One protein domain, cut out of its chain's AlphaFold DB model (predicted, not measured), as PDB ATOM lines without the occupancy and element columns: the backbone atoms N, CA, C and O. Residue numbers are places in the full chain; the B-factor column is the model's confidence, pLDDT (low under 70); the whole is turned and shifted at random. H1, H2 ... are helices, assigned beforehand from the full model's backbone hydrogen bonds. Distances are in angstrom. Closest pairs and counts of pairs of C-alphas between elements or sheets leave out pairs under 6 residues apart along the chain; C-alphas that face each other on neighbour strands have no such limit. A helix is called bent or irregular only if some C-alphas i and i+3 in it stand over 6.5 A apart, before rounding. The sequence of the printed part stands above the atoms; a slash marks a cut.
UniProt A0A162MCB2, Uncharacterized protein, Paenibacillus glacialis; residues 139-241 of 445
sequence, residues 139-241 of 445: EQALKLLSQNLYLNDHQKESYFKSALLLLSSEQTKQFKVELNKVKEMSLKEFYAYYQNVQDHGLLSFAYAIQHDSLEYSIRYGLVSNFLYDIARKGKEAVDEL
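AT A GLANCE: This is residues 139 to 241 of the 445 residues of an uncharacterized protein of Paenibacillus glacialis (UniProt A0A162MCB2). The short helix H5 makes the core, packed between H3 on one side and the long helix H6 on the other; H4 folds back on H5, H1 packs on H4 and reaches H6 near its first residues, H2 packs on H6 with residues 159 to 163, and residues 232 to 241 of H6 stick out from the body as an arm. The printed part has 103 residues with six named helices, H1 to H6 in chain order, and no named strand: the class is all helix. It is compact, with a radius of gyration of the C-alphas of 13.7 A, and spans 45 by 30 by 20 A.

IN THESE COORDINATES: Find C-alpha 139 at (-12.944, 41.134, 27.981); there H1 begins, residues 139 to 145. Next comes H2, residues 153 to 165, 19.5 A long; it is neither bent nor irregular, but only just: C-alphas 154 and 157 are 6.1 A apart. H3, residues 169 to 182, is 20.3 A long and begins at C-alpha 169, (9.872, 14.614, 20.160). H4 is residues 187 to 194, and H5, residues 200 to 210, is 15.6 A long. H6, residues 216 to 241, runs 37.8 A to C-alpha 241 at (-3.822, 0.779, 11.558).

HOW THE PARTS SIT: Look first at the hubs, H5 and H6, which touch three other helices each. They form a helical hairpin, opposite ways at a steep tilt of 37 degrees, only just beyond shallow; H6 touches H5 with residues 219 to 230 alone, and the closest C-alphas, of Gly 201 and Phe 226, are 3.7 A apart. H5 touches H3 at a steep tilt of 63 degrees, closest at the C-alphas of Leu 179 and Ala 206, 4.9 A. H4 and H5 are a helical hairpin at a shallow tilt of 26 degrees, closest at the C-alphas of Tyr 194 and His 200, 6.2 A. H1 touches H4, with the C-alphas of Ala 141 and Lys 188 closest at 5.5 A. H1 and H6 only just touch, with 3 pairs of C-alphas within 8 A. H2 touches H6 with residues 159 to 163 alone, closest at the C-alphas of Ala 163 and Leu 227, 6.5 A; H3 and H6 are apart. Helix packing is mostly crossed, but only just: of 6 touching pairs with a tilt, 2 are shallow. Every O i to N i+4 pair is within hydrogen-bond range in H1, H3, H4 and H5; H2 has 6 of 9 and H6 21 of 22.

THE WHOLE: The C-alphas farthest apart, of Glu 139 and Leu 241, are 44.5 A apart. The printed part has no cut and no long link. Residues 232 to 241, which belong to H6, stand free. The mean pLDDT of the printed part is 78.7; it is under 70 at residues 145 to 158 and 196 to 199.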
ATOM      1  N   GLU A 139     -11.729  41.592  27.286       77.19
ATOM      2  CA  GLU A 139     -12.944  41.134  27.981       77.19
ATOM      3  C   GLU A 139     -13.903  40.365  27.059       77.19
ATOM      4  O   GLU A 139     -14.514  39.374  27.463       77.19
ATOM      5  N   GLN A 140     -14.018  40.791  25.797       71.00
ATOM      6  CA  GLN A 140     -14.809  40.073  24.797       71.00
ATOM      7  C   GLN A 140     -14.152  38.739  24.427       71.00
ATOM      8  O   GLN A 140     -14.857  37.741  24.295       71.00
ATOM      9  N   ALA A 141     -12.818  38.695  24.322       74.19
ATOM     10  CA  ALA A 141     -12.077  37.452  24.100       74.19
ATOM     11  C   ALA A 141     -12.227  36.474  25.277       74.19
ATOM     12  O   ALA A 141     -12.486  35.291  25.058       74.19
ATOM     13  N   LEU A 142     -12.143  36.971  26.520       74.31
ATOM     14  CA  LEU A 142     -12.356  36.194  27.746       74.31
ATOM     15  C   LEU A 142     -13.739  35.531  27.733       74.31
ATOM     16  O   LEU A 142     -13.848  34.321  27.912       74.31
ATOM     17  N   LYS A 143     -14.791  36.307  27.448       72.31
ATOM     18  CA  LYS A 143     -16.177  35.817  27.420       72.31
ATOM     19  C   LYS A 143     -16.431  34.771  26.327       72.31
ATOM     20  O   LYS A 143     -17.299  33.920  26.485       72.31
ATOM     21  N   LEU A 144     -15.705  34.840  25.213       72.75
ATOM     22  CA  LEU A 144     -15.823  33.871  24.119       72.75
ATOM     23  C   LEU A 144     -15.024  32.588  24.380       72.75
ATOM     24  O   LEU A 144     -15.423  31.518  23.927       72.75
ATOM     25  N   LEU A 145     -13.908  32.684  25.108       69.62
ATOM     26  CA  LEU A 145     -13.085  31.537  25.503       69.62
ATOM     27  C   LEU A 145     -13.594  30.819  26.751       69.62
ATOM     28  O   LEU A 145     -13.196  29.679  26.993       69.62
ATOM     29  N   SER A 146     -14.451  31.458  27.550       65.81
ATOM     30  CA  SER A 146     -14.993  30.858  28.762       65.81
ATOM     31  C   SER A 146     -15.923  29.692  28.419       65.81
ATOM     32  O   SER A 146     -17.111  29.863  28.148       65.81
ATOM     33  N   GLN A 147     -15.371  28.485  28.450       58.06
ATOM     34  CA  GLN A 147     -16.121  27.237  28.472       58.06
ATOM     35  C   GLN A 147     -16.152  26.757  29.925       58.06
ATOM     36  O   GLN A 147     -15.109  26.635  30.565       58.06
ATOM     37  N   ASN A 148     -17.346  26.540  30.482       51.97
ATOM     38  CA  ASN A 148     -17.514  26.198  31.898       51.97
ATOM     39  C   ASN A 148     -16.953  24.799  32.206       51.97
ATOM     40  O   ASN A 148     -17.667  23.800  32.129       51.97
ATOM     41  N   LEU A 149     -15.677  24.738  32.586       57.81
ATOM     42  CA  LEU A 149     -14.990  23.552  33.089       57.81
ATOM     43  C   LEU A 149     -14.594  23.784  34.552       57.81
ATOM     44  O   LEU A 149     -13.839  24.701  34.870       57.81
ATOM     45  N   TYR A 150     -15.090  22.934  35.451       57.25
ATOM     46  CA  TYR A 150     -14.747  22.960  36.873       57.25
ATOM     47  C   TYR A 150     -13.944  21.710  37.236       57.25
ATOM     48  O   TYR A 150     -14.509  20.637  37.431       57.25
ATOM     49  N   LEU A 151     -12.621  21.848  37.342       58.56
ATOM     50  CA  LEU A 151     -11.746  20.834  37.948       58.56
ATOM     51  C   LEU A 151     -11.357  21.227  39.383       58.56
ATOM     52  O   LEU A 151     -11.285  22.414  39.719       58.56
ATOM     53  N   ASN A 152     -11.094  20.230  40.227       57.25
ATOM     54  CA  ASN A 152     -10.607  20.425  41.598       57.25
ATOM     55  C   ASN A 152      -9.068  20.582  41.644       57.25
ATOM     56  O   ASN A 152      -8.366  20.191  40.713       57.25
ATOM     57  N   ASP A 153      -8.519  21.166  42.717       58.38
ATOM     58  CA  ASP A 153      -7.102  21.587  42.784       58.38
ATOM     59  C   ASP A 153      -6.072  20.453  42.617       58.38
ATOM     60  O   ASP A 153      -4.960  20.685  42.153       58.38
ATOM     61  N   HIS A 154      -6.436  19.204  42.912       57.91
ATOM     62  CA  HIS A 154      -5.553  18.056  42.682       57.91
ATOM     63  C   HIS A 154      -5.534  17.614  41.203       57.91
ATOM     64  O   HIS A 154      -4.513  17.141  40.697       57.91
ATOM     65  N   GLN A 155      -6.644  17.776  40.476       63.06
ATOM     66  CA  GLN A 155      -6.702  17.516  39.031       63.06
ATOM     67  C   GLN A 155      -5.910  18.570  38.246       63.06
ATOM     68  O   GLN A 155      -5.327  18.255  37.210       63.06
ATOM     69  N   LYS A 156      -5.823  19.793  38.782       62.88
ATOM     70  CA  LYS A 156      -5.171  20.959  38.177       62.88
ATOM     71  C   LYS A 156      -3.689  20.775  37.858       62.88
ATOM     72  O   LYS A 156      -3.275  21.074  36.741       62.88
ATOM     73  N   GLU A 157      -2.886  20.297  38.807       62.16
ATOM     74  CA  GLU A 157      -1.451  20.069  38.569       62.16
ATOM     75  C   GLU A 157      -1.183  18.842  37.695       62.16
ATOM     76  O   GLU A 157      -0.238  18.832  36.902       62.16
ATOM     77  N   SER A 158      -2.012  17.807  37.843       68.00
ATOM     78  CA  SER A 158      -1.899  16.581  37.054       68.00
ATOM     79  C   SER A 158      -2.115  16.872  35.567       68.00
ATOM     80  O   SER A 158      -1.362  16.397  34.726       68.00
ATOM     81  N   TYR A 159      -3.072  17.745  35.244       76.38
ATOM     82  CA  TYR A 159      -3.487  18.033  33.872       76.38
ATOM     83  C   TYR A 159      -2.373  18.613  32.988       76.38
ATOM     84  O   TYR A 159      -2.110  18.107  31.900       76.38
ATOM     85  N   PHE A 160      -1.665  19.637  33.474       81.31
ATOM     86  CA  PHE A 160      -0.563  20.257  32.732       81.31
ATOM     87  C   PHE A 160       0.649  19.331  32.601       81.31
ATOM     88  O   PHE A 160       1.279  19.281  31.545       81.31
ATOM     89  N   LYS A 161       0.965  18.572  33.659       79.69
ATOM     90  CA  LYS A 161       2.052  17.583  33.637       79.69
ATOM     91  C   LYS A 161       1.742  16.464  32.641       79.69
ATOM     92  O   LYS A 161       2.600  16.125  31.832       79.69
ATOM     93  N   SER A 162       0.514  15.943  32.643       79.00
ATOM     94  CA  SER A 162       0.054  14.948  31.671       79.00
ATOM     95  C   SER A 162       0.120  15.476  30.239       79.00
ATOM     96  O   SER A 162       0.615  14.773  29.367       79.00
ATOM     97  N   ALA A 163      -0.297  16.720  29.997       83.94
ATOM     98  CA  ALA A 163      -0.208  17.339  28.677       83.94
ATOM     99  C   ALA A 163       1.246  17.466  28.177       83.94
ATOM    100  O   ALA A 163       1.530  17.108  27.036       83.94
ATOM    101  N   LEU A 164       2.191  17.879  29.034       84.25
ATOM    102  CA  LEU A 164       3.616  17.934  28.670       84.25
ATOM    103  C   LEU A 164       4.191  16.552  28.330       84.25
ATOM    104  O   LEU A 164       4.983  16.435  27.398       84.25
ATOM    105  N   LEU A 165       3.801  15.513  29.073       84.31
ATOM    106  CA  LEU A 165       4.293  14.144  28.871       84.31
ATOM    107  C   LEU A 165       3.786  13.498  27.575       84.31
ATOM    108  O   LEU A 165       4.406  12.555  27.091       84.31
ATOM    109  N   LEU A 166       2.676  13.989  27.019       82.38
ATOM    110  CA  LEU A 166       2.074  13.458  25.794       82.38
ATOM    111  C   LEU A 166       2.675  14.049  24.512       82.38
ATOM    112  O   LEU A 166       2.346  13.590  23.419       82.38
ATOM    113  N   LEU A 167       3.559  15.044  24.620       84.06
ATOM    114  CA  LEU A 167       4.241  15.612  23.462       84.06
ATOM    115  C   LEU A 167       5.267  14.622  22.895       84.06
ATOM    116  O   LEU A 167       6.209  14.211  23.574       84.06
ATOM    117  N   SER A 168       5.152  14.308  21.604       83.12
ATOM    118  CA  SER A 168       6.219  13.622  20.867       83.12
ATOM    119  C   SER A 168       7.484  14.487  20.762       83.12
ATOM    120  O   SER A 168       7.475  15.695  21.014       83.12
ATOM    121  N   SER A 169       8.604  13.892  20.346       81.50
ATOM    122  CA  SER A 169       9.872  14.614  20.160       81.50
ATOM    123  C   SER A 169       9.777  15.741  19.119       81.50
ATOM    124  O   SER A 169      10.416  16.783  19.277       81.50
ATOM    125  N   GLU A 170       8.959  15.563  18.083       83.75
ATOM    126  CA  GLU A 170       8.687  16.574  17.061       83.75
ATOM    127  C   GLU A 170       7.748  17.667  17.579       83.75
ATOM    128  O   GLU A 170       8.081  18.853  17.499       83.75
ATOM    129  N   GLN A 171       6.641  17.282  18.220       84.88
ATOM    130  CA  GLN A 171       5.720  18.232  18.849       84.88
ATOM    131  C   GLN A 171       6.405  19.042  19.950       84.88
ATOM    132  O   GLN A 171       6.111  20.216  20.109       84.88
ATOM    133  N   THR A 172       7.382  18.476  20.660       86.12
ATOM    134  CA  THR A 172       8.187  19.208  21.649       86.12
ATOM    135  C   THR A 172       9.010  20.326  20.999       86.12
ATOM    136  O   THR A 172       9.186  21.394  21.589       86.12
ATOM    137  N   LYS A 173       9.526  20.118  19.779       87.44
ATOM    138  CA  LYS A 173      10.244  21.166  19.032       87.44
ATOM    139  C   LYS A 173       9.283  22.256  18.565       87.44
ATOM    140  O   LYS A 173       9.584  23.433  18.742       87.44
ATOM    141  N   GLN A 174       8.131  21.867  18.023       86.19
ATOM    142  CA  GLN A 174       7.089  22.801  17.586       86.19
ATOM    143  C   GLN A 174       6.505  23.590  18.762       86.19
ATOM    144  O   GLN A 174       6.352  24.802  18.675       86.19
ATOM    145  N   PHE A 175       6.294  22.942  19.906       88.81
ATOM    146  CA  PHE A 175       5.775  23.557  21.122       88.81
ATOM    147  C   PHE A 175       6.683  24.690  21.608       88.81
ATOM    148  O   PHE A 175       6.193  25.738  22.008       88.81
ATOM    149  N   LYS A 176       8.010  24.536  21.497       88.50
ATOM    150  CA  LYS A 176       8.969  25.615  21.797       88.50
ATOM    151  C   LYS A 176       8.862  26.796  20.829       88.50
ATOM    152  O   LYS A 176       9.071  27.935  21.237       88.50
ATOM    153  N   VAL A 177       8.567  26.533  19.557       89.12
ATOM    154  CA  VAL A 177       8.336  27.586  18.559       89.12
ATOM    155  C   VAL A 177       7.044  28.335  18.880       89.12
ATOM    156  O   VAL A 177       7.057  29.562  18.919       89.12
ATOM    157  N   GLU A 178       5.962  27.613  19.173       88.94
ATOM    158  CA  GLU A 178       4.680  28.214  19.553       88.94
ATOM    159  C   GLU A 178       4.779  28.994  20.870       88.94
ATOM    160  O   GLU A 178       4.300  30.120  20.925       88.94
ATOM    161  N   LEU A 179       5.501  28.484  21.877       89.62
ATOM    162  CA  LEU A 179       5.805  29.190  23.134       89.62
ATOM    163  C   LEU A 179       6.423  30.571  22.897       89.62
ATOM    164  O   LEU A 179       6.027  31.551  23.524       89.62
ATOM    165  N   ASN A 180       7.383  30.661  21.975       88.25
ATOM    166  CA  ASN A 180       8.018  31.933  21.644       88.25
ATOM    167  C   ASN A 180       7.071  32.875  20.890       88.25
ATOM    168  O   ASN A 180       7.133  34.080  21.111       88.25
ATOM    169  N   LYS A 181       6.195  32.347  20.026       87.25
ATOM    170  CA  LYS A 181       5.211  33.153  19.286       87.25
ATOM    171  C   LYS A 181       4.169  33.767  20.215       87.25
ATOM    172  O   LYS A 181       3.872  34.948  20.103       87.25
ATOM    173  N   VAL A 182       3.636  32.974  21.141       89.56
ATOM    174  CA  VAL A 182       2.549  33.401  22.035       89.56
ATOM    175  C   VAL A 182       3.005  34.295  23.183       89.56
ATOM    176  O   VAL A 182       2.171  34.889  23.861       89.56
ATOM    177  N   LYS A 183       4.316  34.400  23.410       88.69
ATOM    178  CA  LYS A 183       4.914  35.098  24.552       88.69
ATOM    179  C   LYS A 183       4.483  36.551  24.700       88.69
ATOM    180  O   LYS A 183       4.284  37.002  25.823       88.69
ATOM    181  N   GLU A 184       4.348  37.260  23.587       86.81
ATOM    182  CA  GLU A 184       3.990  38.684  23.568       86.81
ATOM    183  C   GLU A 184       2.559  38.926  23.068       86.81
ATOM    184  O   GLU A 184       2.123  40.070  23.004       86.81
ATOM    185  N   MET A 185       1.817  37.864  22.731       89.75
ATOM    186  CA  MET A 185       0.441  37.990  22.252       89.75
ATOM    187  C   MET A 185      -0.498  38.343  23.403       89.75
ATOM    188  O   MET A 185      -0.505  37.674  24.438       89.75
ATOM    189  N   SER A 186      -1.338  39.352  23.188       88.81
ATOM    190  CA  SER A 186      -2.528  39.589  24.006       88.81
ATOM    191  C   SER A 186      -3.574  38.486  23.804       88.81
ATOM    192  O   SER A 186      -3.542  37.740  22.820       88.81
ATOM    193  N   LEU A 187      -4.556  38.407  24.706       85.12
ATOM    194  CA  LEU A 187      -5.615  37.401  24.615       85.12
ATOM    195  C   LEU A 187      -6.460  37.574  23.353       85.12
ATOM    196  O   LEU A 187      -6.812  36.591  22.699       85.12
ATOM    197  N   LYS A 188      -6.760  38.821  22.989       84.69
ATOM    198  CA  LYS A 188      -7.430  39.157  21.737       84.69
ATOM    199  C   LYS A 188      -6.642  38.686  20.512       84.69
ATOM    200  O   LYS A 188      -7.228  38.073  19.621       84.69
ATOM    201  N   GLU A 189      -5.343  38.976  20.453       84.75
ATOM    202  CA  GLU A 189      -4.488  38.562  19.330       84.75
ATOM    203  C   GLU A 189      -4.386  37.043  19.247       84.75
ATOM    204  O   GLU A 189      -4.529  36.472  18.165       84.75
ATOM    205  N   PHE A 190      -4.224  36.387  20.396       87.94
ATOM    206  CA  PHE A 190      -4.229  34.938  20.483       87.94
ATOM    207  C   PHE A 190      -5.536  34.347  19.974       87.94
ATOM    208  O   PHE A 190      -5.487  33.432  19.165       87.94
ATOM    209  N   TYR A 191      -6.694  34.863  20.388       81.75
ATOM    210  CA  TYR A 191      -7.980  34.335  19.935       81.75
ATOM    211  C   TYR A 191      -8.171  34.496  18.424       81.75
ATOM    212  O   TYR A 191      -8.579  33.555  17.743       81.75
ATOM    213  N   ALA A 192      -7.842  35.675  17.888       77.19
ATOM    214  CA  ALA A 192      -7.922  35.938  16.455       77.19
ATOM    215  C   ALA A 192      -7.001  35.002  15.657       77.19
ATOM    216  O   ALA A 192      -7.378  34.507  14.596       77.19
ATOM    217  N   TYR A 193      -5.806  34.720  16.173       79.94
ATOM    218  CA  TYR A 193      -4.890  33.763  15.564       79.94
ATOM    219  C   TYR A 193      -5.393  32.318  15.720       79.94
ATOM    220  O   TYR A 193      -5.446  31.573  14.745       79.94
ATOM    221  N   TYR A 194      -5.857  31.948  16.914       78.44
ATOM    222  CA  TYR A 194      -6.395  30.637  17.266       78.44
ATOM    223  C   TYR A 194      -7.542  30.214  16.345       78.44
ATOM    224  O   TYR A 194      -7.559  29.066  15.924       78.44
ATOM    225  N   GLN A 195      -8.447  31.121  15.962       71.31
ATOM    226  CA  GLN A 195      -9.544  30.811  15.033       71.31
ATOM    227  C   GLN A 195      -9.099  30.514  13.591       71.31
ATOM    228  O   GLN A 195      -9.841  29.879  12.846       71.31
ATOM    229  N   ASN A 196      -7.917  30.976  13.183       68.31
ATOM    230  CA  ASN A 196      -7.452  30.905  11.794       68.31
ATOM    231  C   ASN A 196      -6.440  29.775  11.535       68.31
ATOM    232  O   ASN A 196      -6.027  29.567  10.393       68.31
ATOM    233  N   VAL A 197      -6.012  29.055  12.572       67.81
ATOM    234  CA  VAL A 197      -4.989  28.002  12.485       67.81
ATOM    235  C   VAL A 197      -5.653  26.627  12.440       67.81
ATOM    236  O   VAL A 197      -6.613  26.396  13.150       67.81
ATOM    237  N   GLN A 198      -5.139  25.696  11.630       62.09
ATOM    238  CA  GLN A 198      -5.716  24.344  11.511       62.09
ATOM    239  C   GLN A 198      -5.407  23.410  12.699       62.09
ATOM    240  O   GLN A 198      -6.148  22.457  12.922       62.09
ATOM    241  N   ASP A 199      -4.325  23.650  13.451       67.38
ATOM    242  CA  ASP A 199      -3.933  22.842  14.618       67.38
ATOM    243  C   ASP A 199      -4.032  23.660  15.911       67.38
ATOM    244  O   ASP A 199      -3.082  24.308  16.359       67.38
ATOM    245  N   HIS A 200      -5.232  23.663  16.483       70.75
ATOM    246  CA  HIS A 200      -5.585  24.472  17.644       70.75
ATOM    247  C   HIS A 200      -4.890  24.005  18.932       70.75
ATOM    248  O   HIS A 200      -4.514  24.838  19.759       70.75
ATOM    249  N   GLY A 201      -4.680  22.694  19.094       81.06
ATOM    250  CA  GLY A 201      -4.230  22.105  20.352       81.06
ATOM    251  C   GLY A 201      -2.828  22.527  20.805       81.06
ATOM    252  O   GLY A 201      -2.631  22.904  21.958       81.06
ATOM    253  N   LEU A 202      -1.809  22.464  19.943       85.69
ATOM    254  CA  LEU A 202      -0.434  22.758  20.385       85.69
ATOM    255  C   LEU A 202      -0.258  24.244  20.744       85.69
ATOM    256  O   LEU A 202       0.425  24.594  21.709       85.69
ATOM    257  N   LEU A 203      -0.915  25.104  19.966       87.38
ATOM    258  CA  LEU A 203      -0.947  26.550  20.143       87.38
ATOM    259  C   LEU A 203      -1.706  26.942  21.422       87.38
ATOM    260  O   LEU A 203      -1.217  27.772  22.191       87.38
ATOM    261  N   SER A 204      -2.864  26.321  21.686       87.69
ATOM    262  CA  SER A 204      -3.623  26.556  22.920       87.69
ATOM    263  C   SER A 204      -2.839  26.139  24.153       87.69
ATOM    264  O   SER A 204      -2.815  26.865  25.149       87.69
ATOM    265  N   PHE A 205      -2.133  25.012  24.068       90.62
ATOM    266  CA  PHE A 205      -1.292  24.538  25.151       90.62
ATOM    267  C   PHE A 205      -0.111  25.475  25.424       90.62
ATOM    268  O   PHE A 205       0.160  25.801  26.581       90.62
ATOM    269  N   ALA A 206       0.560  25.960  24.374       90.56
ATOM    270  CA  ALA A 206       1.656  26.918  24.501       90.56
ATOM    271  C   ALA A 206       1.193  28.223  25.163       90.56
ATOM    272  O   ALA A 206       1.843  28.701  26.094       90.56
ATOM    273  N   TYR A 207       0.041  28.757  24.745       90.94
ATOM    274  CA  TYR A 207      -0.524  29.978  25.322       90.94
ATOM    275  C   TYR A 207      -0.893  29.797  26.804       90.94
ATOM    276  O   TYR A 207      -0.542  30.630  27.639       90.94
ATOM    277  N   ALA A 208      -1.514  28.666  27.160       90.19
ATOM    278  CA  ALA A 208      -1.887  28.344  28.541       90.19
ATOM    279  C   ALA A 208      -0.683  28.150  29.486       90.19
ATOM    280  O   ALA A 208      -0.798  28.380  30.693       90.19
ATOM    281  N   ILE A 209       0.464  27.701  28.967       89.00
ATOM    282  CA  ILE A 209       1.710  27.568  29.737       89.00
ATOM    283  C   ILE A 209       2.405  28.925  29.901       89.00
ATOM    284  O   ILE A 209       2.920  29.208  30.980       89.00
ATOM    285  N   GLN A 210       2.417  29.748  28.852       90.69
ATOM    286  CA  GLN A 210       3.152  31.014  28.812       90.69
ATOM    287  C   GLN A 210       2.494  32.140  29.623       90.69
ATOM    288  O   GLN A 210       3.202  33.027  30.099       90.69
ATOM    289  N   HIS A 211       1.167  32.094  29.788       88.69
ATOM    290  CA  HIS A 211       0.367  33.114  30.475       88.69
ATOM    291  C   HIS A 211      -0.334  32.521  31.700       88.69
ATOM    292  O   HIS A 211      -1.498  32.115  31.661       88.69
ATOM    293  N   ASP A 212       0.394  32.432  32.811       83.69
ATOM    294  CA  ASP A 212      -0.092  31.835  34.058       83.69
ATOM    295  C   ASP A 212      -1.137  32.677  34.804       83.69
ATOM    296  O   ASP A 212      -1.900  32.125  35.600       83.69
ATOM    297  N   SER A 213      -1.198  33.973  34.489       83.94
ATOM    298  CA  SER A 213      -2.134  34.972  35.011       83.94
ATOM    299  C   SER A 213      -3.545  34.902  34.417       83.94
ATOM    300  O   SER A 213      -4.434  35.615  34.885       83.94
ATOM    301  N   LEU A 214      -3.767  34.063  33.398       83.38
ATOM    302  CA  LEU A 214      -5.089  33.870  32.800       83.38
ATOM    303  C   LEU A 214      -6.098  33.338  33.815       83.38
ATOM    304  O   LEU A 214      -5.762  32.570  34.720       83.38
ATOM    305  N   GLU A 215      -7.368  33.683  33.595       82.38
ATOM    306  CA  GLU A 215      -8.454  33.112  34.377       82.38
ATOM    307  C   GLU A 215      -8.420  31.583  34.291       82.38
ATOM    308  O   GLU A 215      -8.241  30.982  33.228       82.38
ATOM    309  N   TYR A 216      -8.609  30.961  35.448       77.81
ATOM    310  CA  TYR A 216      -8.576  29.522  35.631       77.81
ATOM    311  C   TYR A 216      -9.412  28.758  34.586       77.81
ATOM    312  O   TYR A 216      -8.900  27.857  33.927       77.81
ATOM    313  N   SER A 217     -10.676  29.135  34.399       76.69
ATOM    314  CA  SER A 217     -11.608  28.478  33.468       76.69
ATOM    315  C   SER A 217     -11.038  28.388  32.043       76.69
ATOM    316  O   SER A 217     -11.051  27.330  31.412       76.69
ATOM    317  N   ILE A 218     -10.443  29.483  31.579       80.50
ATOM    318  CA  ILE A 218      -9.885  29.634  30.235       80.50
ATOM    319  C   ILE A 218      -8.586  28.855  30.103       80.50
ATOM    320  O   ILE A 218      -8.417  28.070  29.169       80.50
ATOM    321  N   ARG A 219      -7.674  29.035  31.061       84.56
ATOM    322  CA  ARG A 219      -6.356  28.402  31.026       84.56
ATOM    323  C   ARG A 219      -6.472  26.878  30.950       84.56
ATOM    324  O   ARG A 219      -5.735  26.252  30.197       84.56
ATOM    325  N   TYR A 220      -7.420  26.286  31.675       82.19
ATOM    326  CA  TYR A 220      -7.662  24.843  31.638       82.19
ATOM    327  C   TYR A 220      -8.435  24.392  30.401       82.19
ATOM    328  O   TYR A 220      -8.078  23.359  29.837       82.19
ATOM    329  N   GLY A 221      -9.411  25.172  29.923       80.50
ATOM    330  CA  GLY A 221     -10.096  24.882  28.659       80.50
ATOM    331  C   GLY A 221      -9.133  24.780  27.474       80.50
ATOM    332  O   GLY A 221      -9.226  23.852  26.674       80.50
ATOM    333  N   LEU A 222      -8.120  25.653  27.420       85.94
ATOM    334  CA  LEU A 222      -7.078  25.607  26.389       85.94
ATOM    335  C   LEU A 222      -6.231  24.323  26.439       85.94
ATOM    336  O   LEU A 222      -5.879  23.776  25.392       85.94
ATOM    337  N   VAL A 223      -5.930  23.812  27.635       87.38
ATOM    338  CA  VAL A 223      -5.218  22.532  27.813       87.38
ATOM    339  C   VAL A 223      -6.130  21.348  27.486       87.38
ATOM    340  O   VAL A 223      -5.677  20.353  26.923       87.38
ATOM    341  N   SER A 224      -7.421  21.443  27.808       81.06
ATOM    342  CA  SER A 224      -8.401  20.408  27.482       81.06
ATOM    343  C   SER A 224      -8.569  20.242  25.979       81.06
ATOM    344  O   SER A 224      -8.585  19.107  25.506       81.06
ATOM    345  N   ASN A 225      -8.599  21.345  25.227       78.81
ATOM    346  CA  ASN A 225      -8.637  21.305  23.763       78.81
ATOM    347  C   ASN A 225      -7.417  20.581  23.183       78.81
ATOM    348  O   ASN A 225      -7.565  19.726  22.317       78.81
ATOM    349  N   PHE A 226      -6.225  20.838  23.724       86.44
ATOM    350  CA  PHE A 226      -5.008  20.129  23.326       86.44
ATOM    351  C   PHE A 226      -5.085  18.618  23.570       86.44
ATOM    352  O   PHE A 226      -4.767  17.820  22.687       86.44
ATOM    353  N   LEU A 227      -5.523  18.213  24.762       83.31
ATOM    354  CA  LEU A 227      -5.646  16.798  25.114       83.31
ATOM    355  C   LEU A 227      -6.717  16.090  24.283       83.31
ATOM    356  O   LEU A 227      -6.523  14.942  23.885       83.31
ATOM    357  N   TYR A 228      -7.820  16.779  23.992       79.06
ATOM    358  CA  TYR A 228      -8.853  16.286  23.092       79.06
ATOM    359  C   TYR A 228      -8.319  16.094  21.669       79.06
ATOM    360  O   TYR A 228      -8.526  15.033  21.082       79.06
ATOM    361  N   ASP A 229      -7.570  17.064  21.138       80.06
ATOM    362  CA  ASP A 229      -6.960  16.964  19.810       80.06
ATOM    363  C   ASP A 229      -5.958  15.807  19.714       80.06
ATOM    364  O   ASP A 229      -5.972  15.067  18.728       80.06
ATOM    365  N   ILE A 230      -5.133  15.592  20.744       80.94
ATOM    366  CA  ILE A 230      -4.244  14.422  20.810       80.94
ATOM    367  C   ILE A 230      -5.049  13.123  20.838       80.94
ATOM    368  O   ILE A 230      -4.721  12.193  20.103       80.94
ATOM    369  N   ALA A 231      -6.093  13.040  21.665       78.69
ATOM    370  CA  ALA A 231      -6.914  11.838  21.772       78.69
ATOM    371  C   ALA A 231      -7.634  11.516  20.451       78.69
ATOM    372  O   ALA A 231      -7.690  10.354  20.050       78.69
ATOM    373  N   ARG A 232      -8.134  12.542  19.750       79.75
ATOM    374  CA  ARG A 232      -8.758  12.412  18.428       79.75
ATOM    375  C   ARG A 232      -7.763  11.899  17.386       79.75
ATOM    376  O   ARG A 232      -8.026  10.865  16.781       79.75
ATOM    377  N   LYS A 233      -6.602  12.552  17.250       78.56
ATOM    378  CA  LYS A 233      -5.532  12.129  16.323       78.56
ATOM    379  C   LYS A 233      -5.035  10.711  16.634       78.56
ATOM    380  O   LYS A 233      -4.775   9.925  15.730       78.56
ATOM    381  N   GLY A 234      -4.931  10.362  17.919       76.31
ATOM    382  CA  GLY A 234      -4.560   9.018  18.358       76.31
ATOM    383  C   GLY A 234      -5.586   7.957  17.956       76.31
ATOM    384  O   GLY A 234      -5.200   6.877  17.521       76.31
ATOM    385  N   LYS A 235      -6.884   8.269  18.053       74.06
ATOM    386  CA  LYS A 235      -7.956   7.374  17.607       74.06
ATOM    387  C   LYS A 235      -7.932   7.166  16.091       74.06
ATOM    388  O   LYS A 235      -7.986   6.025  15.652       74.06
ATOM    389  N   GLU A 236      -7.787   8.239  15.317       73.38
ATOM    390  CA  GLU A 236      -7.683   8.166  13.850       73.38
ATOM    391  C   GLU A 236      -6.519   7.259  13.413       73.38
ATOM    392  O   GLU A 236      -6.702   6.382  12.574       73.38
ATOM    393  N   ALA A 237      -5.352   7.383  14.054       70.31
ATOM    394  CA  ALA A 237      -4.197   6.533  13.764       70.31
ATOM    395  C   ALA A 237      -4.419   5.047  14.122       70.31
ATOM    396  O   ALA A 237      -3.912   4.164  13.429       70.31
ATOM    397  N   VAL A 238      -5.160   4.754  15.198       70.94
ATOM    398  CA  VAL A 238      -5.538   3.375  15.560       70.94
ATOM    399  C   VAL A 238      -6.509   2.802  14.529       70.94
ATOM    400  O   VAL A 238      -6.275   1.700  14.034       70.94
ATOM    401  N   ASP A 239      -7.534   3.566  14.154       72.94
ATOM    402  CA  ASP A 239      -8.531   3.158  13.163       72.94
ATOM    403  C   ASP A 239      -7.868   2.886  11.789       72.94
ATOM    404  O   ASP A 239      -8.155   1.878  11.140       72.94
ATOM    405  N   GLU A 240      -6.917   3.726  11.357       74.50
ATOM    406  CA  GLU A 240      -6.122   3.505  10.135       74.50
ATOM    407  C   GLU A 240      -5.270   2.229  10.202       74.50
ATOM    408  O   GLU A 240      -5.168   1.478   9.223       74.50
ATOM    409  N   LEU A 241      -4.663   1.955  11.359       73.38
ATOM    410  CA  LEU A 241      -3.822   0.779  11.558       73.38
ATOM    411  C   LEU A 241      -4.653  -0.512  11.549       73.38
ATOM    412  O   LEU A 241      -4.235  -1.499  10.937       73.38
TER     413      LEU A 241